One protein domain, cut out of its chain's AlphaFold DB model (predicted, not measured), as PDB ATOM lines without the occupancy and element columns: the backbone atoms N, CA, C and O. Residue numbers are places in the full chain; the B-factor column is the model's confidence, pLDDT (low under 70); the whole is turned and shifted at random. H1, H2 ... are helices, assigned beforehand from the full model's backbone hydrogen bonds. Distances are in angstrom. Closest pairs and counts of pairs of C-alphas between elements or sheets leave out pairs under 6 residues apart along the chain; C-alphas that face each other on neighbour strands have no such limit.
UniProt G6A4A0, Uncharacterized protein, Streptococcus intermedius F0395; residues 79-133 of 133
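This is residues 79 to 133 of the 133 residues of an uncharacterized protein of Streptococcus intermedius F0395 (UniProt G6A4A0). A long, straight helix, H2, runs away as an arm, and a shorter helix, H1, is set off from its beginning, with a long unnamed link, residues 96 to 107, between them. Residues 116 to 133 stick out at the arm's far end. The printed part has 55 residues with two named helices, H1 then H2, and no named strand; the class is all helix. It is only just loose, close to extended, with a radius of gyration of the C-alphas of 14.7 A, and spans 43 by 25 by 24 A.

H2, residues 108 to 131, measures 35.5 A from C-alpha 108 at (234.171, 175.341, 206.944) to C-alpha 131 at (213.190, 161.078, 182.163). H1, residues 83 to 95, measures 19.1 A and begins at C-alpha 83, (216.585, 171.139, 222.489).

H2 and H1 are apart, with no C-alpha of one within 8 A of the other. In H1 and H2 every O i to N i+4 pair is within hydrogen-bond range.

The farthest C-alphas, of Leu 84 and Lys 133, are 43.5 A apart. The printed part has no cut. The link from H1 to H2 is long. Residues 129 to 133 have pLDDT under 70.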
ATOM      1  N   GLY A  79     218.697 160.645 212.910       95.31
ATOM      2  CA  GLY A  79     217.318 160.427 213.359       95.31
ATOM      3  C   GLY A  79     217.032 160.927 214.779       95.31
ATOM      4  O   GLY A  79     216.069 160.486 215.400       95.31
ATOM      5  N   ARG A  80     217.873 161.816 215.318       96.25
ATOM      6  CA  ARG A  80     217.739 162.370 216.671       96.25
ATOM      7  C   ARG A  80     218.057 163.861 216.661       96.25
ATOM      8  O   ARG A  80     218.824 164.335 215.829       96.25
ATOM      9  N   ALA A  81     217.485 164.579 217.617       96.31
ATOM     10  CA  ALA A  81     217.749 165.988 217.873       96.31
ATOM     11  C   ALA A  81     217.742 166.240 219.386       96.31
ATOM     12  O   ALA A  81     217.333 165.380 220.167       96.31
ATOM     13  N   TYR A  82     218.194 167.422 219.797       96.81
ATOM     14  CA  TYR A  82     218.178 167.866 221.188       96.81
ATOM     15  C   TYR A  82     217.756 169.344 221.264       96.81
ATOM     16  O   TYR A  82     217.931 170.062 220.278       96.81
ATOM     17  N   PRO A  83     217.209 169.815 222.403       96.88
ATOM     18  CA  PRO A  83     216.585 171.139 222.489       96.88
ATOM     19  C   PRO A  83     217.479 172.298 222.023       96.88
ATOM     20  O   PRO A  83     217.042 173.117 221.221       96.88
ATOM     21  N   LEU A  84     218.749 172.314 222.443       96.69
ATOM     22  CA  LEU A  84     219.695 173.372 222.075       96.69
ATOM     23  C   LEU A  84     219.969 173.429 220.560       96.69
ATOM     24  O   LEU A  84     220.107 174.516 220.010       96.69
ATOM     25  N   LEU A  85     219.999 172.284 219.866       96.94
ATOM     26  CA  LEU A  85     220.152 172.241 218.406       96.94
ATOM     27  C   LEU A  85     218.963 172.894 217.695       96.94
ATOM     28  O   LEU A  85     219.147 173.599 216.705       96.94
ATOM     29  N   ILE A  86     217.752 172.631 218.195       97.75
ATOM     30  CA  ILE A  86     216.502 173.155 217.630       97.75
ATOM     31  C   ILE A  86     216.475 174.674 217.803       97.75
ATOM     32  O   ILE A  86     216.339 175.400 216.821       97.75
ATOM     33  N   GLU A  87     216.718 175.158 219.022       97.94
ATOM     34  CA  GLU A  87     216.784 176.592 219.317       97.94
ATOM     35  C   GLU A  87     217.882 177.295 218.500       97.94
ATOM     36  O   GLU A  87     217.672 178.382 217.955       97.94
ATOM     37  N   TYR A  88     219.056 176.670 218.371       97.44
ATOM     38  CA  TYR A  88     220.151 177.222 217.580       97.44
ATOM     39  C   TYR A  88     219.809 177.283 216.086       97.44
ATOM     40  O   TYR A  88     220.095 178.290 215.440       97.44
ATOM     41  N   SER A  89     219.139 176.258 215.549       98.00
ATOM     42  CA  SER A  89     218.650 176.248 214.162       98.00
ATOM     43  C   SER A  89     217.711 177.425 213.898       98.00
ATOM     44  O   SER A  89     217.866 178.128 212.903       98.00
ATOM     45  N   GLU A  90     216.764 177.684 214.804       97.81
ATOM     46  CA  GLU A  90     215.832 178.810 214.681       97.81
ATOM     47  C   GLU A  90     216.546 180.165 214.728       97.81
ATOM     48  O   GLU A  90     216.236 181.059 213.939       97.81
ATOM     49  N   LYS A  91     217.522 180.331 215.631       98.06
ATOM     50  CA  LYS A  91     218.325 181.561 215.717       98.06
ATOM     51  C   LYS A  91     219.145 181.795 214.449       98.06
ATOM     52  O   LYS A  91     219.177 182.923 213.964       98.06
ATOM     53  N   LEU A  92     219.761 180.752 213.891       97.69
ATOM     54  CA  LEU A  92     220.517 180.850 212.640       97.69
ATOM     55  C   LEU A  92     219.627 181.260 211.464       97.69
ATOM     56  O   LEU A  92     219.975 182.178 210.728       97.69
ATOM     57  N   LEU A  93     218.461 180.631 211.313       98.06
ATOM     58  CA  LEU A  93     217.539 180.933 210.213       98.06
ATOM     59  C   LEU A  93     216.948 182.350 210.304       98.06
ATOM     60  O   LEU A  93     216.638 182.945 209.278       98.06
ATOM     61  N   LYS A  94     216.854 182.938 211.506       98.00
ATOM     62  CA  LYS A  94     216.505 184.364 211.664       98.00
ATOM     63  C   LYS A  94     217.581 185.307 211.117       98.00
ATOM     64  O   LYS A  94     217.245 186.403 210.681       98.00
ATOM     65  N   LEU A  95     218.852 184.906 211.166       98.00
ATOM     66  CA  LEU A  95     219.978 185.693 210.649       98.00
ATOM     67  C   LEU A  95     220.199 185.493 209.144       98.00
ATOM     68  O   LEU A  95     220.799 186.357 208.510       98.00
ATOM     69  N   ALA A  96     219.720 184.381 208.585       97.00
ATOM     70  CA  ALA A  96     219.870 184.024 207.177       97.00
ATOM     71  C   ALA A  96     218.501 183.637 206.569       97.00
ATOM     72  O   ALA A  96     218.230 182.451 206.336       97.00
ATOM     73  N   PRO A  97     217.600 184.624 206.380       94.44
ATOM     74  CA  PRO A  97     216.186 184.404 206.055       94.44
ATOM     75  C   PRO A  97     215.934 183.772 204.677       94.44
ATOM     76  O   PRO A  97     214.827 183.318 204.398       94.44
ATOM     77  N   GLU A  98     216.934 183.738 203.800       97.31
ATOM     78  CA  GLU A  98     216.881 183.081 202.495       97.31
ATOM     79  C   GLU A  98     216.948 181.545 202.575       97.31
ATOM     80  O   GLU A  98     216.639 180.857 201.598       97.31
ATOM     81  N   PHE A  99     217.328 180.989 203.729       96.94
ATOM     82  CA  PHE A  99     217.413 179.549 203.948       96.94
ATOM     83  C   PHE A  99     216.231 179.026 204.769       96.94
ATOM     84  O   PHE A  99     215.628 179.728 205.573       96.94
ATOM     85  N   SER A 100     215.904 177.744 204.582       96.44
ATOM     86  CA  SER A 100     214.799 177.073 205.293       96.44
ATOM     87  C   SER A 100     215.249 175.957 206.234       96.44
ATOM     88  O   SER A 100     214.455 175.474 207.040       96.44
ATOM     89  N   ARG A 101     216.499 175.493 206.114       96.06
ATOM     90  CA  ARG A 101     217.051 174.371 206.882       96.06
ATOM     91  C   ARG A 101     218.539 174.576 207.131       96.06
ATOM     92  O   ARG A 101     219.228 175.155 206.297       96.06
ATOM     93  N   VAL A 102     219.021 174.030 208.246       97.12
ATOM     94  CA  VAL A 102     220.436 174.030 208.633       97.12
ATOM     95  C   VAL A 102     220.960 172.595 208.603       97.12
ATOM     96  O   VAL A 102     220.301 171.679 209.096       97.12
ATOM     97  N   PHE A 103     222.142 172.401 208.023       96.50
ATOM     98  CA  PHE A 103     222.914 171.164 208.128       96.50
ATOM     99  C   PHE A 103     224.182 171.454 208.933       96.50
ATOM    100  O   PHE A 103     224.830 172.473 208.703       96.50
ATOM    101  N   TYR A 104     224.534 170.571 209.867       96.31
ATOM    102  CA  TYR A 104     225.635 170.787 210.804       96.31
ATOM    103  C   TYR A 104     226.866 169.952 210.445       96.31
ATOM    104  O   TYR A 104     226.770 168.736 210.284       96.31
ATOM    105  N   GLY A 105     228.013 170.622 210.360       94.75
ATOM    106  CA  GLY A 105     229.352 170.033 210.316       94.75
ATOM    107  C   GLY A 105     230.195 170.506 211.502       94.75
ATOM    108  O   GLY A 105     229.672 171.091 212.453       94.75
ATOM    109  N   THR A 106     231.500 170.265 211.448       94.50
ATOM    110  CA  THR A 106     232.466 170.712 212.464       94.50
ATOM    111  C   THR A 106     233.364 171.851 211.986       94.50
ATOM    112  O   THR A 106     234.080 172.430 212.802       94.50
ATOM    113  N   GLY A 107     233.325 172.222 210.700       95.56
ATOM    114  CA  GLY A 107     234.131 173.319 210.176       95.56
ATOM    115  C   GLY A 107     233.629 173.916 208.862       95.56
ATOM    116  O   GLY A 107     232.509 173.699 208.408       95.56
ATOM    117  N   GLY A 108     234.474 174.743 208.246       96.19
ATOM    118  CA  GLY A 108     234.171 175.341 206.944       96.19
ATOM    119  C   GLY A 108     234.345 174.353 205.789       96.19
ATOM    120  O   GLY A 108     233.534 174.319 204.867       96.19
ATOM    121  N   SER A 109     235.391 173.522 205.834       97.38
ATOM    122  CA  SER A 109     235.732 172.612 204.734       97.38
ATOM    123  C   SER A 109     234.680 171.521 204.510       97.38
ATOM    124  O   SER A 109     234.289 171.279 203.370       97.38
ATOM    125  N   ASP A 110     234.186 170.886 205.574       97.00
ATOM    126  CA  ASP A 110     233.126 169.873 205.487       97.00
ATOM    127  C   ASP A 110     231.757 170.494 205.161       97.00
ATOM    128  O   ASP A 110     230.954 169.879 204.454       97.00
ATOM    129  N   SER A 111     231.518 171.737 205.588       97.69
ATOM    130  CA  SER A 111     230.350 172.521 205.172       97.69
ATOM    131  C   SER A 111     230.336 172.762 203.658       97.69
ATOM    132  O   SER A 111     229.311 172.535 203.013       97.69
ATOM    133  N   VAL A 112     231.470 173.155 203.061       98.12
ATOM    134  CA  VAL A 112     231.588 173.351 201.602       98.12
ATOM    135  C   VAL A 112     231.412 172.034 200.844       98.12
ATOM    136  O   VAL A 112     230.664 171.987 199.866       98.12
ATOM    137  N   GLU A 113     232.038 170.950 201.306       98.25
ATOM    138  CA  GLU A 113     231.864 169.622 200.702       98.25
ATOM    139  C   GLU A 113     230.397 169.167 200.763       98.25
ATOM    140  O   GLU A 113     229.839 168.661 199.784       98.25
ATOM    141  N   THR A 114     229.725 169.406 201.892       97.94
ATOM    142  CA  THR A 114     228.301 169.099 202.051       97.94
ATOM    143  C   THR A 114     227.439 169.909 201.087       97.94
ATOM    144  O   THR A 114     226.605 169.332 200.385       97.94
ATOM    145  N   ALA A 115     227.668 171.220 200.986       97.06
ATOM    146  CA  ALA A 115     226.948 172.083 200.056       97.06
ATOM    147  C   ALA A 115     227.115 171.615 198.601       97.06
ATOM    148  O   ALA A 115     226.131 171.513 197.862       97.06
ATOM    149  N   LEU A 116     228.337 171.244 198.202       98.12
ATOM    150  CA  LEU A 116     228.622 170.720 196.867       98.12
ATOM    151  C   LEU A 116     227.853 169.422 196.586       98.12
ATOM    152  O   LEU A 116     227.278 169.259 195.504       98.12
ATOM    153  N   LYS A 117     227.814 168.497 197.549       97.69
ATOM    154  CA  LYS A 117     227.087 167.226 197.416       97.69
ATOM    155  C   LYS A 117     225.579 167.435 197.317       97.69
ATOM    156  O   LYS A 117     224.948 166.816 196.462       97.69
ATOM    157  N   VAL A 118     225.014 168.331 198.125       96.69
ATOM    158  CA  VAL A 118     223.588 168.690 198.066       96.69
ATOM    159  C   VAL A 118     223.243 169.328 196.718       96.69
ATOM    160  O   VAL A 118     222.267 168.923 196.087       96.69
ATOM    161  N   ALA A 119     224.070 170.253 196.223       96.31
ATOM    162  CA  ALA A 119     223.867 170.873 194.916       96.31
ATOM    163  C   ALA A 119     223.901 169.836 193.779       96.31
ATOM    164  O   ALA A 119     223.025 169.824 192.914       96.31
ATOM    165  N   ARG A 120     224.878 168.917 193.790       96.25
ATOM    166  CA  ARG A 120     224.966 167.828 192.802       96.25
ATOM    167  C   ARG A 120     223.748 166.908 192.846       96.25
ATOM    168  O   ARG A 120     223.205 166.591 191.788       96.25
ATOM    169  N   LEU A 121     223.313 166.512 194.045       96.19
ATOM    170  CA  LEU A 121     222.124 165.682 194.234       96.19
ATOM    171  C   LEU A 121     220.882 166.368 193.659       96.19
ATOM    172  O   LEU A 121     220.149 165.758 192.889       96.19
ATOM    173  N   PHE A 122     220.693 167.656 193.946       94.75
ATOM    174  CA  PHE A 122     219.578 168.434 193.410       94.75
ATOM    175  C   PHE A 122     219.513 168.397 191.875       94.75
ATOM    176  O   PHE A 122     218.464 168.096 191.302       94.75
ATOM    177  N   TYR A 123     220.635 168.642 191.189       94.31
ATOM    178  CA  TYR A 123     220.676 168.581 189.723       94.31
ATOM    179  C   TYR A 123     220.446 167.170 189.171       94.31
ATOM    180  O   TYR A 123     219.847 167.019 188.102       94.31
ATOM    181  N   TYR A 124     220.928 166.139 189.868       94.38
ATOM    182  CA  TYR A 124     220.705 164.747 189.488       94.38
ATOM    183  C   TYR A 124     219.214 164.381 189.561       94.38
ATOM    184  O   TYR A 124     218.649 163.902 188.574       94.38
ATOM    185  N   GLU A 125     218.553 164.716 190.670       93.56
ATOM    186  CA  GLU A 125     217.123 164.458 190.874       93.56
ATOM    187  C   GLU A 125     216.242 165.212 189.871       93.56
ATOM    188  O   GLU A 125     215.301 164.638 189.316       93.56
ATOM    189  N   GLN A 126     216.581 166.464 189.539       90.69
ATOM    190  CA  GLN A 126     215.873 167.218 188.496       90.69
ATOM    191  C   GLN A 126     215.987 166.588 187.098       90.69
ATOM    192  O   GLN A 126     215.054 166.665 186.296       90.69
ATOM    193  N   LYS A 127     217.135 165.990 186.758       81.44
ATOM    194  CA  LYS A 127     217.315 165.315 185.463       81.44
ATOM    195  C   LYS A 127     216.564 163.987 185.408       81.44
ATOM    196  O   LYS A 127     216.004 163.665 184.363       81.44
ATOM    197  N   ASN A 128     216.521 163.240 186.509       72.56
ATOM    198  CA  ASN A 128     215.783 161.978 186.578       72.56
ATOM    199  C   ASN A 128     214.267 162.185 186.522       72.56
ATOM    200  O   ASN A 128     213.580 161.448 185.816       72.56
ATOM    201  N   THR A 129     213.742 163.240 187.149       62.72
ATOM    202  CA  THR A 129     212.318 163.601 187.019       62.72
ATOM    203  C   THR A 129     211.919 163.973 185.588       62.72
ATOM    204  O   THR A 129     210.774 163.749 185.207       62.72
ATOM    205  N   LYS A 130     212.847 164.477 184.761       58.53
ATOM    206  CA  LYS A 130     212.600 164.735 183.329       58.53
ATOM    207  C   LYS A 130     212.612 163.480 182.447       58.53
ATOM    208  O   LYS A 130     212.118 163.558 181.333       58.53
ATOM    209  N   LYS A 131     213.179 162.357 182.905       52.38
ATOM    210  CA  LYS A 131     213.190 161.078 182.163       52.38
ATOM    211  C   LYS A 131     211.977 160.186 182.451       52.38
ATOM    212  O   LYS A 131     211.775 159.213 181.739       52.38
ATOM    213  N   LEU A 132     211.224 160.484 183.512       49.69
ATOM    214  CA  LEU A 132     210.050 159.720 183.959       49.69
ATOM    215  C   LEU A 132     208.711 160.345 183.514       49.69
ATOM    216  O   LEU A 132     207.656 159.899 183.958       49.69
ATOM    217  N   LYS A 133     208.754 161.375 182.665       41.56
ATOM    218  CA  LYS A 133     207.605 161.920 181.932       41.56
ATOM    219  C   LYS A 133     207.769 161.599 180.456       41.56
ATOM    220  O   LYS A 133     206.725 161.381 179.812       41.56
TER     221      LYS A 133